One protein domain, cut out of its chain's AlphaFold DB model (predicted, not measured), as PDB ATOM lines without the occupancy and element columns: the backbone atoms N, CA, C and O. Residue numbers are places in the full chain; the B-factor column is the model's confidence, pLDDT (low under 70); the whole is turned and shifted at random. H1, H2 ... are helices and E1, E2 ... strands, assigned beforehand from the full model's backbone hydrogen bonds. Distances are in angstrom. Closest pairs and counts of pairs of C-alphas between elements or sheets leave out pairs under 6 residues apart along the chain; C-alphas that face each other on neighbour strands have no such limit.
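What this domain is: This is residues 151 to 282 of the 437 residues of the protein "Radical SAM core domain-containing protein" of Verrucomicrobiales bacterium (UniProt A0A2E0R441). One strongly twisted sheet of five strands has a layer of helices over one face: H2, H3 and H4 cover it in two layers, sheet and helices. H1 sits off the sheet near one end of E1, the tiny H5 only grazes the sheet, and a long loop, residues 255 to 271, swings out between E4 and E5. The printed part has 132 residues, with five named helices and five named strands in the order E1 H1 H2 E2 H3 E3 H4 H5 E4 E5; the sheet is mixed and runs E1 E2 E3 E5 E4. The class is mixed, helices and strands. The whole is compact and rounded, with a radius of gyration of the C-alphas of 14.5 A and spans of 38 by 37 by 23 A.

Where its parts are: Begin with the sheet and find C-alpha 151 at (105.855, 83.380, 87.347), where E1, residues 151 to 155, starts. E2, residues 188 to 195, is the longest strand and runs 23.3 A from C-alpha 188 at (100.678, 78.183, 91.923). E3 is residues 220 to 225, 16.6 A long, and E4 is residues 252 to 254. E5, residues 272 to 277, runs 16.4 A and ends with C-alpha 277 at (91.378, 83.031, 89.525). Now look for the helices: H1 is residues 159 to 164, H2 residues 172 to 184 over 18.0 A, H3 residues 202 to 215 over 20.0 A, H4 residues 233 to 245 over 18.6 A, and H5 residues 248 to 251.

How they stand to each other: In the sheet, E1 and E2 are parallel at 22 degrees, with N 152 and O 190 at 2.8 A. E2 and E3 are parallel at 18 degrees, with N 193 and O 222 at 2.9 A. E3 and E5 are antiparallel at 158 degrees, with N 223 and O 273 at 2.7 A. E5 and E4 are antiparallel at 132 degrees, with N 253 and O 276 at 2.7 A; E4 and E5 form a hairpin. Two strand-helix-strand units, parallel neighbour strands with helices between, are E1, H1 H2, E2 and E2, H3, E3; a split one, with E5 between its strands, is E3, H4 H5, E4. Each of the three crossovers is right-handed. Look next at the helices on the sheet. H3 is on it at a height of 8.6 A, over E2 and E3, and runs along the strands, at 4 degrees to E3 on the local plane; the closest C-alphas of H3 and E2 are Phe 206 and Tyr 195, 6.0 A apart. H2 is on the same face as H3, at a height of 9.7 A, over E2 and only just not over E1, on which 2 of its C-alphas fall. H4 is over E3 at a height of 9.4 A. H4 and H3 only just touch, with 3 pairs of C-alphas within 8 A, made by residues 242 to 243 of H4 alone; the closest are Glu 207 and Met 242, 7.1 A. H3 touches H5 with residues 210 to 214 alone, closest at Val 214 and Leu 248, 6.4 A between C-alphas. H1 is not on the sheet and is apart from H3. Every O i to N i+4 pair is within hydrogen-bond range in H1, H2, H3 and H4; H5 is too short for one.

The domain as a whole: The two C-alphas farthest apart are those of Lys 185 and His 234, 41.4 A. The printed part has no cut. The link from E4 to E5, 17 residues, is long. The mean pLDDT of the printed part is 83.1; look for values under 70 at residues 230 to 231, residue 249 and residues 253 to 271.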
ATOM      1  N   ILE A 151     106.314  82.239  88.153       96.38
ATOM      2  CA  ILE A 151     105.855  83.380  87.347       96.38
ATOM      3  C   ILE A 151     106.282  83.149  85.902       96.38
ATOM      4  O   ILE A 151     107.470  83.124  85.595       96.38
ATOM      5  N   VAL A 152     105.318  82.980  85.004       98.06
ATOM      6  CA  VAL A 152     105.556  82.752  83.582       98.06
ATOM      7  C   VAL A 152     105.494  84.077  82.833       98.06
ATOM      8  O   VAL A 152     104.428  84.673  82.665       98.06
ATOM      9  N   GLY A 153     106.635  84.525  82.315       96.00
ATOM     10  CA  GLY A 153     106.684  85.719  81.474       96.00
ATOM     11  C   GLY A 153     106.119  85.432  80.082       96.00
ATOM     12  O   GLY A 153     106.880  85.088  79.181       96.00
ATOM     13  N   VAL A 154     104.813  85.559  79.858       97.38
ATOM     14  CA  VAL A 154     104.221  85.344  78.522       97.38
ATOM     15  C   VAL A 154     104.380  86.599  77.667       97.38
ATOM     16  O   VAL A 154     104.975  86.571  76.590       97.38
ATOM     17  N   GLN A 155     103.966  87.731  78.227       96.00
ATOM     18  CA  GLN A 155     103.961  89.079  77.668       96.00
ATOM     19  C   GLN A 155     102.971  89.272  76.515       96.00
ATOM     20  O   GLN A 155     102.162  90.192  76.580       96.00
ATOM     21  N   SER A 156     102.985  88.387  75.519       97.31
ATOM     22  CA  SER A 156     101.991  88.301  74.444       97.31
ATOM     23  C   SER A 156     101.956  86.874  73.889       97.31
ATOM     24  O   SER A 156     102.955  86.161  73.979       97.31
ATOM     25  N   TYR A 157     100.833  86.455  73.304       97.31
ATOM     26  CA  TYR A 157     100.716  85.208  72.540       97.31
ATOM     27  C   TYR A 157     100.929  85.433  71.034       97.31
ATOM     28  O   TYR A 157     100.983  84.465  70.276       97.31
ATOM     29  N   ASP A 158     101.057  86.684  70.575       97.31
ATOM     30  CA  ASP A 158     101.301  87.000  69.166       97.31
ATOM     31  C   ASP A 158     102.781  86.780  68.787       97.31
ATOM     32  O   ASP A 158     103.657  87.535  69.229       97.31
ATOM     33  N   PRO A 159     103.104  85.792  67.931       96.44
ATOM     34  CA  PRO A 159     104.489  85.496  67.578       96.44
ATOM     35  C   PRO A 159     105.170  86.632  66.800       96.44
ATOM     36  O   PRO A 159     106.386  86.805  66.911       96.44
ATOM     37  N   ASP A 160     104.420  87.432  66.041       96.75
ATOM     38  CA  ASP A 160     104.972  88.540  65.270       96.75
ATOM     39  C   ASP A 160     105.311  89.734  66.173       96.75
ATOM     40  O   ASP A 160     106.356  90.369  65.984       96.75
ATOM     41  N   VAL A 161     104.489  90.016  67.189       97.00
ATOM     42  CA  VAL A 161     104.805  90.982  68.252       97.00
ATOM     43  C   VAL A 161     106.057  90.535  68.990       97.00
ATOM     44  O   VAL A 161     107.016  91.305  69.069       97.00
ATOM     45  N   LEU A 162     106.101  89.287  69.468       97.06
ATOM     46  CA  LEU A 162     107.257  88.746  70.189       97.06
ATOM     47  C   LEU A 162     108.541  88.838  69.350       97.06
ATOM     48  O   LEU A 162     109.559  89.348  69.827       97.06
ATOM     49  N   LYS A 163     108.474  88.470  68.064       96.75
ATOM     50  CA  LYS A 163     109.589  88.601  67.117       96.75
ATOM     51  C   LYS A 163     110.060  90.048  66.977       96.75
ATOM     52  O   LYS A 163     111.258  90.316  67.080       96.75
ATOM     53  N   ARG A 164     109.149  91.009  66.778       96.25
ATOM     54  CA  ARG A 164     109.514  92.438  66.679       96.25
ATOM     55  C   ARG A 164     110.138  92.959  67.968       96.25
ATOM     56  O   ARG A 164     111.049  93.791  67.903       96.25
ATOM     57  N   GLN A 165     109.704  92.426  69.104       95.19
ATOM     58  CA  GLN A 165     110.214  92.731  70.435       95.19
ATOM     59  C   GLN A 165     111.508  91.996  70.810       95.19
ATOM     60  O   GLN A 165     112.017  92.218  71.910       95.19
ATOM     61  N   ASN A 166     112.078  91.185  69.914       95.56
ATOM     62  CA  ASN A 166     113.241  90.336  70.193       95.56
ATOM     63  C   ASN A 166     113.026  89.415  71.410       95.56
ATOM     64  O   ASN A 166     113.917  89.226  72.239       95.56
ATOM     65  N   ARG A 167     111.808  88.886  71.552       95.06
ATOM     66  CA  ARG A 167     111.434  87.921  72.582       95.06
ATOM     67  C   ARG A 167     111.260  86.550  71.946       95.06
ATOM     68  O   ARG A 167     110.559  86.419  70.945       95.06
ATOM     69  N   LEU A 168     111.884  85.535  72.536       94.88
ATOM     70  CA  LEU A 168     111.694  84.156  72.107       94.88
ATOM     71  C   LEU A 168     110.223  83.744  72.293       94.88
ATOM     72  O   LEU A 168     109.669  83.877  73.383       94.88
ATOM     73  N   ALA A 169     109.589  83.260  71.225       95.69
ATOM     74  CA  ALA A 169     108.181  82.881  71.244       95.69
ATOM     75  C   ALA A 169     107.963  81.457  71.779       95.69
ATOM     76  O   ALA A 169     108.780  80.562  71.562       95.69
ATOM     77  N   ALA A 170     106.828  81.251  72.443       96.94
ATOM     78  CA  ALA A 170     106.268  79.943  72.765       96.94
ATOM     79  C   ALA A 170     104.844  79.886  72.208       96.94
ATOM     80  O   ALA A 170     104.153  80.904  72.205       96.94
ATOM     81  N   SER A 171     104.414  78.721  71.720       96.81
ATOM     82  CA  SER A 171     103.036  78.573  71.256       96.81
ATOM     83  C   SER A 171     102.062  78.585  72.445       96.81
ATOM     84  O   SER A 171     102.467  78.224  73.559       96.81
ATOM     85  N   PRO A 172     100.786  78.959  72.235       96.75
ATOM     86  CA  PRO A 172      99.761  78.861  73.271       96.75
ATOM     87  C   PRO A 172      99.687  77.465  73.908       96.75
ATOM     88  O   PRO A 172      99.558  77.351  75.123       96.75
ATOM     89  N   GLU A 173      99.868  76.401  73.123       96.81
ATOM     90  CA  GLU A 173      99.840  75.014  73.602       96.81
ATOM     91  C   GLU A 173     101.013  74.716  74.540       96.81
ATOM     92  O   GLU A 173     100.824  74.086  75.578       96.81
ATOM     93  N   LYS A 174     102.219  75.206  74.217       97.44
ATOM     94  CA  LYS A 174     103.400  75.044  75.080       97.44
ATOM     95  C   LYS A 174     103.253  75.819  76.391       97.44
ATOM     96  O   LYS A 174     103.720  75.357  77.430       97.44
ATOM     97  N   ILE A 175     102.613  76.988  76.351       98.44
ATOM     98  CA  ILE A 175     102.289  77.765  77.554       98.44
ATOM     99  C   ILE A 175     101.273  76.998  78.405       98.44
ATOM    100  O   ILE A 175     101.522  76.794  79.588       98.44
ATOM    101  N   HIS A 176     100.188  76.504  77.809       97.94
ATOM    102  CA  HIS A 176      99.185  75.706  78.514       97.94
ATOM    103  C   HIS A 176      99.782  74.415  79.113       97.94
ATOM    104  O   HIS A 176      99.461  74.072  80.252       97.94
ATOM    105  N   GLU A 177     100.691  73.727  78.405       98.25
ATOM    106  CA  GLU A 177     101.414  72.563  78.944       98.25
ATOM    107  C   GLU A 177     102.247  72.948  80.171       98.25
ATOM    108  O   GLU A 177     102.146  72.283  81.200       98.25
ATOM    109  N   LEU A 178     103.035  74.028  80.089       98.69
ATOM    110  CA  LEU A 178     103.843  74.518  81.208       98.69
ATOM    111  C   LEU A 178     102.972  74.817  82.432       98.69
ATOM    112  O   LEU A 178     103.256  74.341  83.531       98.69
ATOM    113  N   VAL A 179     101.903  75.588  82.235       98.56
ATOM    114  CA  VAL A 179     100.983  75.979  83.307       98.56
ATOM    115  C   VAL A 179     100.340  74.748  83.946       98.56
ATOM    116  O   VAL A 179     100.383  74.589  85.168       98.56
ATOM    117  N   SER A 180      99.806  73.840  83.128       98.25
ATOM    118  CA  SER A 180      99.208  72.585  83.593       98.25
ATOM    119  C   SER A 180     100.206  71.725  84.363       98.25
ATOM    120  O   SER A 180      99.857  71.143  85.389       98.25
ATOM    121  N   TYR A 181     101.455  71.662  83.897       98.69
ATOM    122  CA  TYR A 181     102.502  70.871  84.532       98.69
ATOM    123  C   TYR A 181     102.890  71.433  85.902       98.69
ATOM    124  O   TYR A 181     102.908  70.686  86.878       98.69
ATOM    125  N   ILE A 182     103.119  72.748  86.004       98.62
ATOM    126  CA  ILE A 182     103.435  73.412  87.277       98.62
ATOM    127  C   ILE A 182     102.298  73.216  88.290       98.62
ATOM    128  O   ILE A 182     102.540  72.798  89.424       98.62
ATOM    129  N   ARG A 183     101.047  73.429  87.867       97.50
ATOM    130  CA  ARG A 183      99.869  73.191  88.717       97.50
ATOM    131  C   ARG A 183      99.749  71.734  89.146       97.50
ATOM    132  O   ARG A 183      99.422  71.453  90.295       97.50
ATOM    133  N   GLY A 184     100.048  70.800  88.243       98.12
ATOM    134  CA  GLY A 184     100.073  69.362  88.525       98.12
ATOM    135  C   GLY A 184     101.097  68.963  89.592       98.12
ATOM    136  O   GLY A 184     100.942  67.914  90.215       98.12
ATOM    137  N   LYS A 185     102.106  69.805  89.849       98.31
ATOM    138  CA  LYS A 185     103.077  69.652  90.944       98.31
ATOM    139  C   LYS A 185     102.634  70.308  92.255       98.31
ATOM    140  O   LYS A 185     103.384  70.287  93.224       98.31
ATOM    141  N   GLY A 186     101.424  70.869  92.308       96.19
ATOM    142  CA  GLY A 186     100.879  71.534  93.494       96.19
ATOM    143  C   GLY A 186     101.379  72.965  93.701       96.19
ATOM    144  O   GLY A 186     101.143  73.538  94.761       96.19
ATOM    145  N   MET A 187     102.056  73.547  92.708       97.12
ATOM    146  CA  MET A 187     102.519  74.935  92.738       97.12
ATOM    147  C   MET A 187     101.487  75.874  92.104       97.12
ATOM    148  O   MET A 187     100.799  75.505  91.151       97.12
ATOM    149  N   TYR A 188     101.424  77.115  92.586       96.25
ATOM    150  CA  TYR A 188     100.678  78.183  91.923       96.25
ATOM    151  C   TYR A 188     101.429  78.694  90.689       96.25
ATOM    152  O   TYR A 188     102.662  78.673  90.636       96.25
ATOM    153  N   VAL A 189     100.686  79.223  89.718       97.00
ATOM    154  CA  VAL A 189     101.253  79.849  88.523       97.00
ATOM    155  C   VAL A 189     100.673  81.230  88.254       97.00
ATOM    156  O   VAL A 189      99.477  81.398  88.016       97.00
ATOM    157  N   ALA A 190     101.550  82.226  88.230       94.69
ATOM    158  CA  ALA A 190     101.231  83.557  87.750       94.69
ATOM    159  C   ALA A 190     101.696  83.735  86.300       94.69
ATOM    160  O   ALA A 190     102.710  83.166  85.900       94.69
ATOM    161  N   GLY A 191     100.975  84.525  85.512       95.50
ATOM    162  CA  GLY A 191     101.345  84.872  84.142       95.50
ATOM    163  C   GLY A 191     101.449  86.377  83.963       95.50
ATOM    164  O   GLY A 191     100.555  87.107  84.382       95.50
ATOM    165  N   ASP A 192     102.508  86.846  83.312       94.75
ATOM    166  CA  ASP A 192     102.649  88.261  82.974       94.75
ATOM    167  C   ASP A 192     102.195  88.514  81.533       94.75
ATOM    168  O   ASP A 192     102.574  87.774  80.623       94.75
ATOM    169  N   LEU A 193     101.403  89.567  81.321       95.44
ATOM    170  CA  LEU A 193     101.032  90.089  80.006       95.44
ATOM    171  C   LEU A 193     101.281  91.590  79.935       95.44
ATOM    172  O   LEU A 193     101.095  92.311  80.916       95.44
ATOM    173  N   ILE A 194     101.644  92.075  78.748       93.94
ATOM    174  CA  ILE A 194     101.924  93.491  78.522       93.94
ATOM    175  C   ILE A 194     101.028  94.012  77.399       93.94
ATOM    176  O   ILE A 194     101.124  93.598  76.247       93.94
ATOM    177  N   TYR A 195     100.178  94.978  77.722       92.94
ATOM    178  CA  TYR A 195      99.449  95.752  76.731       92.94
ATOM    179  C   TYR A 195     100.380  96.756  76.056       92.94
ATOM    180  O   TYR A 195     101.224  97.391  76.696       92.94
ATOM    181  N   TYR A 196     100.178  96.943  74.750       92.62
ATOM    182  CA  TYR A 196     100.909  97.931  73.959       92.62
ATOM    183  C   TYR A 196     102.423  97.651  73.874       92.62
ATOM    184  O   TYR A 196     103.255  98.562  73.860       92.62
ATOM    185  N   MET A 197     102.802  96.370  73.792       90.62
ATOM    186  CA  MET A 197     104.183  95.975  73.469       90.62
ATOM    187  C   MET A 197     104.633  96.539  72.117       90.62
ATOM    188  O   MET A 197     105.809  96.834  71.932       90.62
ATOM    189  N   ASP A 198     103.698  96.716  71.185       86.56
ATOM    190  CA  ASP A 198     103.891  97.311  69.866       86.56
ATOM    191  C   ASP A 198     102.698  98.223  69.520       86.56
ATOM    192  O   ASP A 198     101.640  98.137  70.136       86.56
ATOM    193  N   ARG A 199     102.876  99.126  68.552       88.56
ATOM    194  CA  ARG A 199     101.865 100.074  68.064       88.56
ATOM    195  C   ARG A 199     100.956  99.493  66.978       88.56
ATOM    196  O   ARG A 199      99.984 100.145  66.611       88.56
ATOM    197  N   ILE A 200     101.282  98.321  66.436       92.06
ATOM    198  CA  ILE A 200     100.490  97.644  65.402       92.06
ATOM    199  C   ILE A 200      99.355  96.883  66.087       92.06
ATOM    200  O   ILE A 200      99.636  96.013  66.900       92.06
ATOM    201  N   ASN A 201      98.104  97.229  65.765       94.38
ATOM    202  CA  ASN A 201      96.867  96.610  66.267       94.38
ATOM    203  C   ASN A 201      96.892  96.221  67.767       94.38
ATOM    204  O   ASN A 201      96.514  95.099  68.113       94.38
ATOM    205  N   PRO A 202      97.335  97.117  68.673       93.69
ATOM    206  CA  PRO A 202      97.598  96.769  70.070       93.69
ATOM    207  C   PRO A 202      96.356  96.256  70.798       93.69
ATOM    208  O   PRO A 202      96.473  95.407  71.677       93.69
ATOM    209  N   ASP A 203      95.177  96.760  70.432       94.25
ATOM    210  CA  ASP A 203      93.924  96.373  71.073       94.25
ATOM    211  C   ASP A 203      93.535  94.944  70.697       94.25
ATOM    212  O   ASP A 203      93.377  94.095  71.566       94.25
ATOM    213  N   GLU A 204      93.454  94.663  69.395       95.19
ATOM    214  CA  GLU A 204      93.074  93.353  68.860       95.19
ATOM    215  C   GLU A 204      94.019  92.249  69.349       95.19
ATOM    216  O   GLU A 204      93.573  91.167  69.743       95.19
ATOM    217  N   ILE A 205      95.327  92.536  69.354       95.94
ATOM    218  CA  ILE A 205      96.350  91.624  69.870       95.94
ATOM    219  C   ILE A 205      96.112  91.349  71.347       95.94
ATOM    220  O   ILE A 205      96.043  90.188  71.741       95.94
ATOM    221  N   PHE A 206      95.954  92.394  72.157       95.19
ATOM    222  CA  PHE A 206      95.839  92.210  73.594       95.19
ATOM    223  C   PHE A 206      94.522  91.529  73.980       95.19
ATOM    224  O   PHE A 206      94.528  90.657  74.838       95.19
ATOM    225  N   GLU A 207      93.407  91.812  73.300       94.00
ATOM    226  CA  GLU A 207      92.168  91.048  73.499       94.00
ATOM    227  C   GLU A 207      92.347  89.558  73.194       94.00
ATOM    228  O   GLU A 207      91.789  88.708  73.894       94.00
ATOM    229  N   ARG A 208      93.112  89.218  72.150       94.31
ATOM    230  CA  ARG A 208      93.432  87.820  71.841       94.31
ATOM    231  C   ARG A 208      94.352  87.211  72.898       94.31
ATOM    232  O   ARG A 208      94.106  86.082  73.310       94.31
ATOM    233  N   ASP A 209      95.348  87.956  73.365       95.75
ATOM    234  CA  ASP A 209      96.251  87.521  74.431       95.75
ATOM    235  C   ASP A 209      95.486  87.239  75.733       95.75
ATOM    236  O   ASP A 209      95.724  86.219  76.378       95.75
ATOM    237  N   LEU A 210      94.510  88.085  76.084       93.69
ATOM    238  CA  LEU A 210      93.633  87.872  77.236       93.69
ATOM    239  C   LEU A 210      92.806  86.587  77.104       93.69
ATOM    240  O   LEU A 210      92.675  85.852  78.081       93.69
ATOM    241  N   ARG A 211      92.269  86.289  75.910       92.38
ATOM    242  CA  ARG A 211      91.537  85.033  75.662       92.38
ATOM    243  C   ARG A 211      92.438  83.814  75.871       92.38
ATOM    244  O   ARG A 211      92.094  82.946  76.663       92.38
ATOM    245  N   HIS A 212      93.622  83.801  75.262       95.06
ATOM    246  CA  HIS A 212      94.570  82.697  75.440       95.06
ATOM    247  C   HIS A 212      95.037  82.529  76.889       95.06
ATOM    248  O   HIS A 212      95.209  81.403  77.352       95.06
ATOM    249  N   ALA A 213      95.227  83.625  77.625       93.38
ATOM    250  CA  ALA A 213      95.593  83.559  79.037       93.38
ATOM    251  C   ALA A 213      94.486  82.964  79.913       93.38
ATOM    252  O   ALA A 213      94.793  82.209  80.832       93.38
ATOM    253  N   VAL A 214      93.215  83.255  79.616       90.25
ATOM    254  CA  VAL A 214      92.082  82.590  80.278       90.25
ATOM    255  C   VAL A 214      92.106  81.086  79.999       90.25
ATOM    256  O   VAL A 214      92.003  80.304  80.940       90.25
ATOM    257  N   ASP A 215      92.310  80.693  78.741       91.81
ATOM    258  CA  ASP A 215      92.331  79.283  78.320       91.81
ATOM    259  C   ASP A 215      93.563  78.514  78.841       91.81
ATOM    260  O   ASP A 215      93.574  77.286  78.911       91.81
ATOM    261  N   SER A 216      94.624  79.230  79.215       93.06
ATOM    262  CA  SER A 216      95.855  78.641  79.751       93.06
ATOM    263  C   SER A 216      95.768  78.300  81.236       93.06
ATOM    264  O   SER A 216      96.723  77.740  81.759       93.06
ATOM    265  N   ASP A 217      94.657  78.616  81.911       90.88
ATOM    266  CA  ASP A 217      94.454  78.315  83.327       90.88
ATOM    267  C   ASP A 217      95.613  78.835  84.203       90.88
ATOM    268  O   ASP A 217      96.255  78.077  84.932       90.88
ATOM    269  N   PHE A 218      95.836  80.152  84.226       95.06
ATOM    270  CA  PHE A 218      96.701  80.809  85.221       95.06
ATOM    271  C   PHE A 218      96.005  80.979  86.581       95.06
ATOM    272  O   PHE A 218      94.788  81.137  86.649       95.06
ATOM    273  N   ASP A 219      96.725  80.863  87.700       93.31
ATOM    274  CA  ASP A 219      96.181  81.192  89.032       93.31
ATOM    275  C   ASP A 219      96.031  82.701  89.200       93.31
ATOM    276  O   ASP A 219      95.064  83.184  89.785       93.31
ATOM    277  N   VAL A 220      96.999  83.443  88.671       91.12
ATOM    278  CA  VAL A 220      97.028  84.900  88.706       91.12
ATOM    279  C   VAL A 220      97.544  85.420  87.376       91.12
ATOM    280  O   VAL A 220      98.462  84.846  86.797       91.12
ATOM    281  N   LEU A 221      97.007  86.538  86.906       91.81
ATOM    282  CA  LEU A 221      97.578  87.271  85.782       91.81
ATOM    283  C   LEU A 221      97.993  88.668  86.228       91.81
ATOM    284  O   LEU A 221      97.174  89.412  86.769       91.81
ATOM    285  N   SER A 222      99.251  89.022  85.971       89.38
ATOM    286  CA  SER A 222      99.767  90.385  86.075       89.38
ATOM    287  C   SER A 222      99.691  91.041  84.698       89.38
ATOM    288  O   SER A 222     100.421  90.685  83.778       89.38
ATOM    289  N   LEU A 223      98.811  92.018  84.539       89.94
ATOM    290  CA  LEU A 223      98.575  92.731  83.290       89.94
ATOM    291  C   LEU A 223      99.206  94.115  83.398       89.94
ATOM    292  O   LEU A 223      98.830  94.907  84.258       89.94
ATOM    293  N   GLN A 224     100.147  94.439  82.525       87.12
ATOM    294  CA  GLN A 224     100.903  95.687  82.594       87.12
ATOM    295  C   GLN A 224     100.669  96.532  81.348       87.12
ATOM    296  O   GLN A 224     100.656  96.012  80.237       87.12
ATOM    297  N   LEU A 225     100.553  97.849  81.503       85.69
ATOM    298  CA  LEU A 225     100.781  98.755  80.377       85.69
ATOM    299  C   LEU A 225     102.291  98.866  80.138       85.69
ATOM    300  O   LEU A 225     103.052  99.011  81.096       85.69
ATOM    301  N   ASN A 226     102.722  98.836  78.874       84.44
ATOM    302  CA  ASN A 226     104.121  99.054  78.516       84.44
ATOM    303  C   ASN A 226     104.699 100.295  79.231       84.44
ATOM    304  O   ASN A 226     104.116 101.381  79.189       84.44
ATOM    305  N   TYR A 227     105.851 100.117  79.885       72.81
ATOM    306  CA  TYR A 227     106.476 101.104  80.768       72.81
ATOM    307  C   TYR A 227     106.710 102.463  80.097       72.81
ATOM    308  O   TYR A 227     106.507 103.504  80.726       72.81
ATOM    309  N   ASP A 228     107.055 102.465  78.808       77.12
ATOM    310  CA  ASP A 228     107.296 103.689  78.032       77.12
ATOM    311  C   ASP A 228     106.026 104.542  77.841       77.12
ATOM    312  O   ASP A 228     106.094 105.692  77.407       77.12
ATOM    313  N   LEU A 229     104.855 103.990  78.166       73.81
ATOM    314  CA  LEU A 229     103.543 104.606  77.973       73.81
ATOM    315  C   LEU A 229     102.823 104.883  79.294       73.81
ATOM    316  O   LEU A 229     101.667 105.305  79.289       73.81
ATOM    317  N   LEU A 230     103.499 104.710  80.435       64.75
ATOM    318  CA  LEU A 230     102.904 104.946  81.752       64.75
ATOM    319  C   LEU A 230     102.423 106.389  81.953       64.75
ATOM    320  O   LEU A 230     101.522 106.606  82.757       64.75
ATOM    321  N   SER A 231     102.967 107.367  81.227       67.25
ATOM    322  CA  SER A 231     102.524 108.769  81.270       67.25
ATOM    323  C   SER A 231     101.304 109.073  80.385       67.25
ATOM    324  O   SER A 231     100.789 110.188  80.423       67.25
ATOM    325  N   ALA A 232     100.821 108.110  79.593       73.69
ATOM    326  CA  ALA A 232      99.680 108.289  78.698       73.69
ATOM    327  C   ALA A 232      98.363 107.870  79.379       73.69
ATOM    328  O   ALA A 232      97.935 106.717  79.295       73.69
ATOM    329  N   ASP A 233      97.693 108.821  80.035       70.69
ATOM    330  CA  ASP A 233      96.470 108.546  80.811       70.69
ATOM    331  C   ASP A 233      95.323 107.968  79.962       70.69
ATOM    332  O   ASP A 233      94.690 106.998  80.363       70.69
ATOM    333  N   HIS A 234      95.129 108.440  78.727       78.12
ATOM    334  CA  HIS A 234      94.097 107.890  77.834       78.12
ATOM    335  C   HIS A 234      94.315 106.405  77.469       78.12
ATOM    336  O   HIS A 234      93.348 105.662  77.309       78.12
ATOM    337  N   LEU A 235      95.571 105.948  77.343       80.19
ATOM    338  CA  LEU A 235      95.881 104.528  77.096       80.19
ATOM    339  C   LEU A 235      95.626 103.677  78.332       80.19
ATOM    340  O   LEU A 235      95.316 102.497  78.227       80.19
ATOM    341  N   THR A 236      95.749 104.291  79.501       75.06
ATOM    342  CA  THR A 236      95.495 103.644  80.779       75.06
ATOM    343  C   THR A 236      94.007 103.376  80.948       75.06
ATOM    344  O   THR A 236      93.627 102.233  81.168       75.06
ATOM    345  N   ASP A 237      93.159 104.384  80.737       77.62
ATOM    346  CA  ASP A 237      91.701 104.212  80.781       77.62
ATOM    347  C   ASP A 237      91.234 103.144  79.786       77.62
ATOM    348  O   ASP A 237      90.421 102.278  80.114       77.62
ATOM    349  N   LYS A 238      91.800 103.157  78.577       83.62
ATOM    350  CA  LYS A 238      91.512 102.158  77.548       83.62
ATOM    351  C   LYS A 238      91.919 100.746  77.971       83.62
ATOM    352  O   LYS A 238      91.115  99.824  77.854       83.62
ATOM    353  N   PHE A 239      93.134 100.590  78.494       84.31
ATOM    354  CA  PHE A 239      93.650  99.327  79.019       84.31
ATOM    355  C   PHE A 239      92.712  98.725  80.076       84.31
ATOM    356  O   PHE A 239      92.385  97.540  80.012       84.31
ATOM    357  N   PHE A 240      92.196  99.553  80.988       78.94
ATOM    358  CA  PHE A 240      91.202  99.122  81.970       78.94
ATOM    359  C   PHE A 240      89.911  98.634  81.338       78.94
ATOM    360  O   PHE A 240      89.424  97.561  81.695       78.94
ATOM    361  N   GLN A 241      89.348  99.414  80.413       81.06
ATOM    362  CA  GLN A 241      88.087  99.051  79.773       81.06
ATOM    363  C   GLN A 241      88.198  97.709  79.049       81.06
ATOM    364  O   GLN A 241      87.291  96.894  79.174       81.06
ATOM    365  N   MET A 242      89.325  97.442  78.381       85.31
ATOM    366  CA  MET A 242      89.578  96.151  77.733       85.31
ATOM    367  C   MET A 242      89.588  94.983  78.721       85.31
ATOM    368  O   MET A 242      89.027  93.929  78.443       85.31
ATOM    369  N   ILE A 243      90.207  95.150  79.889       84.44
ATOM    370  CA  ILE A 243      90.253  94.087  80.901       84.44
ATOM    371  C   ILE A 243      88.858  93.833  81.466       84.44
ATOM    372  O   ILE A 243      88.433  92.680  81.548       84.44
ATOM    373  N   LEU A 244      88.132  94.901  81.807       79.56
ATOM    374  CA  LEU A 244      86.782  94.821  82.364       79.56
ATOM    375  C   LEU A 244      85.760  94.245  81.373       79.56
ATOM    376  O   LEU A 244      84.799  93.610  81.807       79.56
ATOM    377  N   SER A 245      85.953  94.452  80.068       82.06
ATOM    378  CA  SER A 245      85.096  93.896  79.015       82.06
ATOM    379  C   SER A 245      85.499  92.486  78.568       82.06
ATOM    380  O   SER A 245      84.727  91.825  77.871       82.06
ATOM    381  N   SER A 246      86.682  92.007  78.960       83.81
ATOM    382  CA  SER A 246      87.187  90.693  78.557       83.81
ATOM    383  C   SER A 246      86.517  89.530  79.315       83.81
ATOM    384  O   SER A 246      85.987  89.711  80.419       83.81
ATOM    385  N   PRO A 247      86.608  88.289  78.795       79.44
ATOM    386  CA  PRO A 247      86.160  87.089  79.507       79.44
ATOM    387  C   PRO A 247      86.838  86.856  80.870       79.44
ATOM    388  O   PRO A 247      86.330  86.059  81.659       79.44
ATOM    389  N   LEU A 248      87.935  87.561  81.188       80.56
ATOM    390  CA  LEU A 248      88.631  87.449  82.474       80.56
ATOM    391  C   LEU A 248      87.697  87.633  83.666       80.56
ATOM    392  O   LEU A 248      87.820  86.896  84.633       80.56
ATOM    393  N   ALA A 249      86.732  88.555  83.609       69.75
ATOM    394  CA  ALA A 249      85.813  88.794  84.727       69.75
ATOM    395  C   ALA A 249      84.947  87.562  85.089       69.75
ATOM    396  O   ALA A 249      84.374  87.466  86.183       69.75
ATOM    397  N   GLN A 250      84.819  86.599  84.169       72.25
ATOM    398  CA  GLN A 250      84.083  85.360  84.404       72.25
ATOM    399  C   GLN A 250      84.937  84.302  85.109       72.25
ATOM    400  O   GLN A 250      84.403  83.600  85.967       72.25
ATOM    401  N   THR A 251      86.234  84.222  84.816       73.94
ATOM    402  CA  THR A 251      87.148  83.189  85.344       73.94
ATOM    403  C   THR A 251      88.033  83.684  86.490       73.94
ATOM    404  O   THR A 251      88.425  82.910  87.362       73.94
ATOM    405  N   HIS A 252      88.284  84.985  86.539       80.50
ATOM    406  CA  HIS A 252      89.109  85.677  87.516       80.50
ATOM    407  C   HIS A 252      88.301  86.779  88.216       80.50
ATOM    408  O   HIS A 252      87.255  87.228  87.738       80.50
ATOM    409  N   TYR A 253      88.770  87.194  89.383       69.06
ATOM    410  CA  TYR A 253      88.293  88.342  90.136       69.06
ATOM    411  C   TYR A 253      89.461  89.292  90.424       69.06
ATOM    412  O   TYR A 253      90.629  88.967  90.211       69.06
ATOM    413  N   TRP A 254      89.130  90.498  90.868       66.44
ATOM    414  CA  TRP A 254      90.100  91.534  91.191       66.44
ATOM    415  C   TRP A 254      90.447  91.505  92.684       66.44
ATOM    416  O   TRP A 254      89.542  91.465  93.517       66.44
ATOM    417  N   GLU A 255      91.728  91.597  93.043       52.62
ATOM    418  CA  GLU A 255      92.111  91.871  94.432       52.62
ATOM    419  C   GLU A 255      91.830  93.345  94.770       52.62
ATOM    420  O   GLU A 255      92.606  94.232  94.419       52.62
ATOM    421  N   ASN A 256      90.687  93.580  95.416       51.03
ATOM    422  CA  ASN A 256      90.216  94.773  96.141       51.03
ATOM    423  C   ASN A 256      88.730  94.941  95.829       51.03
ATOM    424  O   ASN A 256      88.334  95.407  94.761       51.03
ATOM    425  N   ASP A 257      87.926  94.480  96.779       41.00
ATOM    426  CA  ASP A 257      86.520  94.112  96.646       41.00
ATOM    427  C   ASP A 257      85.563  95.315  96.656       41.00
ATOM    428  O   ASP A 257      84.526  95.314  97.310       41.00
ATOM    429  N   ASP A 258      85.898  96.372  95.918       38.72
ATOM    430  CA  ASP A 258      84.974  97.474  95.698       38.72
ATOM    431  C   ASP A 258      85.104  97.991  94.266       38.72
ATOM    432  O   ASP A 258      85.951  98.818  93.927       38.72
ATOM    433  N   LYS A 259      84.167  97.565  93.408       44.03
ATOM    434  CA  LYS A 259      83.943  98.126  92.059       44.03
ATOM    435  C   LYS A 259      83.745  99.655  92.056       44.03
ATOM    436  O   LYS A 259      83.605 100.247  90.990       44.03
ATOM    437  N   LYS A 260      83.662 100.286  93.233       35.34
ATOM    438  CA  LYS A 260      83.349 101.699  93.444       35.34
ATOM    439  C   LYS A 260      84.561 102.613  93.558       35.34
ATOM    440  O   LYS A 260      84.361 103.815  93.429       35.34
ATOM    441  N   ASP A 261      85.775 102.092  93.747       35.16
ATOM    442  CA  ASP A 261      86.947 102.964  93.890       35.16
ATOM    443  C   ASP A 261      88.191 102.467  93.141       35.16
ATOM    444  O   ASP A 261      89.316 102.430  93.644       35.16
ATOM    445  N   LEU A 262      87.977 102.200  91.847       38.97
ATOM    446  CA  LEU A 262      89.002 102.091  90.795       38.97
ATOM    447  C   LEU A 262      89.902 103.342  90.672       38.97
ATOM    448  O   LEU A 262      90.677 103.447  89.736       38.97
ATOM    449  N   THR A 263      89.805 104.318  91.569       32.47
ATOM    450  CA  THR A 263      90.619 105.538  91.589       32.47
ATOM    451  C   THR A 263      91.692 105.523  92.679       32.47
ATOM    452  O   THR A 263      92.713 106.199  92.534       32.47
ATOM    453  N   VAL A 264      91.499 104.753  93.757       30.72
ATOM    454  CA  VAL A 264      92.353 104.809  94.960       30.72
ATOM    455  C   VAL A 264      93.500 103.796  94.912       30.72
ATOM    456  O   VAL A 264      94.616 104.148  95.282       30.72
ATOM    457  N   ALA A 265      93.297 102.609  94.328       33.53
ATOM    458  CA  ALA A 265      94.368 101.624  94.105       33.53
ATOM    459  C   ALA A 265      95.438 102.075  93.076       33.53
ATOM    460  O   ALA A 265      96.422 101.378  92.854       33.53
ATOM    461  N   PHE A 266      95.260 103.246  92.446       42.34
ATOM    462  CA  PHE A 266      96.031 103.709  91.282       42.34
ATOM    463  C   PHE A 266      96.953 104.894  91.540       42.34
ATOM    464  O   PHE A 266      97.690 105.320  90.648       42.34
ATOM    465  N   LYS A 267      96.952 105.441  92.756       35.34
ATOM    466  CA  LYS A 267      97.859 106.528  93.129       35.34
ATOM    467  C   LYS A 267      99.054 105.995  93.899       35.34
ATOM    468  O   LYS A 267      99.200 106.290  95.078       35.34
ATOM    469  N   ARG A 268      99.919 105.293  93.163       37.38
ATOM    470  CA  ARG A 268     101.390 105.381  93.193       37.38
ATOM    471  C   ARG A 268     102.002 104.021  92.853       37.38
ATOM    472  O   ARG A 268     101.708 103.026  93.491       37.38
ATOM    473  N   THR A 269     102.889 104.040  91.863       41.78
ATOM    474  CA  THR A 269     103.633 102.929  91.243       41.78
ATOM    475  C   THR A 269     102.894 102.062  90.236       41.78
ATOM    476  O   THR A 269     101.932 101.386  90.551       41.78
ATOM    477  N   LEU A 270     103.430 102.099  89.008       51.09
ATOM    478  CA  LEU A 270     103.427 101.032  88.005       51.09
ATOM    479  C   LEU A 270     102.049 100.410  87.750       51.09
ATOM    480  O   LEU A 270     101.639  99.518  88.477       51.09
ATOM    481  N   LYS A 271     101.375 100.868  86.683       63.41
ATOM    482  CA  LYS A 271     100.050 100.445  86.178       63.41
ATOM    483  C   LYS A 271     100.013  98.940  85.812       63.41
ATOM    484  O   LYS A 271      99.860  98.574  84.649       63.41
ATOM    485  N   CYS A 272     100.211  98.088  86.812       74.81
ATOM    486  CA  CYS A 272     100.191  96.638  86.793       74.81
ATOM    487  C   CYS A 272      98.944  96.189  87.540       74.81
ATOM    488  O   CYS A 272      98.713  96.556  88.691       74.81
ATOM    489  N   LEU A 273      98.149  95.378  86.871       78.44
ATOM    490  CA  LEU A 273      96.851  94.932  87.307       78.44
ATOM    491  C   LEU A 273      96.920  93.451  87.599       78.44
ATOM    492  O   LEU A 273      97.326  92.688  86.734       78.44
ATOM    493  N   ARG A 274      96.545  93.041  88.806       83.12
ATOM    494  CA  ARG A 274      96.555  91.628  89.177       83.12
ATOM    495  C   ARG A 274      95.132  91.117  89.263       83.12
ATOM    496  O   ARG A 274      94.318  91.649  90.013       83.12
ATOM    497  N   VAL A 275      94.845  90.090  88.474       85.00
ATOM    498  CA  VAL A 275      93.574  89.366  88.521       85.00
ATOM    499  C   VAL A 275      93.837  87.946  88.990       85.00
ATOM    500  O   VAL A 275      94.769  87.295  88.527       85.00
ATOM    501  N   VAL A 276      93.031  87.480  89.933       86.94
ATOM    502  CA  VAL A 276      93.207  86.208  90.638       86.94
ATOM    503  C   VAL A 276      92.093  85.265  90.214       86.94
ATOM    504  O   VAL A 276      90.937  85.677  90.123       86.94
ATOM    505  N   ARG A 277      92.398  84.002  89.923       88.75
ATOM    506  CA  ARG A 277      91.378  83.031  89.525       88.75
ATOM    507  C   ARG A 277      90.353  82.850  90.639       88.75
ATOM    508  O   ARG A 277      90.698  82.731  91.814       88.75
ATOM    509  N   LYS A 278      89.074  82.766  90.268       85.62
ATOM    510  CA  LYS A 278      88.001  82.422  91.210       85.62
ATOM    511  C   LYS A 278      88.298  81.093  91.906       85.62
ATOM    512  O   LYS A 278      88.657  80.114  91.259       85.62
ATOM    513  N   GLY A 279      88.107  81.073  93.223       84.25
ATOM    514  CA  GLY A 279      88.356  79.902  94.068       84.25
ATOM    515  C   GLY A 279      89.704  79.911  94.788       84.25
ATOM    516  O   GLY A 279      89.880  79.116  95.704       84.25
ATOM    517  N   ILE A 280      90.620  80.819  94.443       85.62
ATOM    518  CA  ILE A 280      91.824  81.070  95.243       85.62
ATOM    519  C   ILE A 280      91.444  82.036  96.373       85.62
ATOM    520  O   ILE A 280      90.915  83.106  96.079       85.62
ATOM    521  N   PRO A 281      91.665  81.688  97.654       83.25
ATOM    522  CA  PRO A 281      91.462  82.618  98.760       83.25
ATOM    523  C   PRO A 281      92.373  83.839  98.636       83.25
ATOM    524  O   PRO A 281      93.523  83.732  98.200       83.25
ATOM    525  N   ILE A 282      91.894  85.006  99.064       76.31
ATOM    526  CA  ILE A 282      92.705  86.223  98.976       76.31
ATOM    527  C   ILE A 282      93.958  86.138  99.856       76.31
ATOM    528  O   ILE A 282      95.016  86.649  99.494       76.31
TER     529      ILE A 282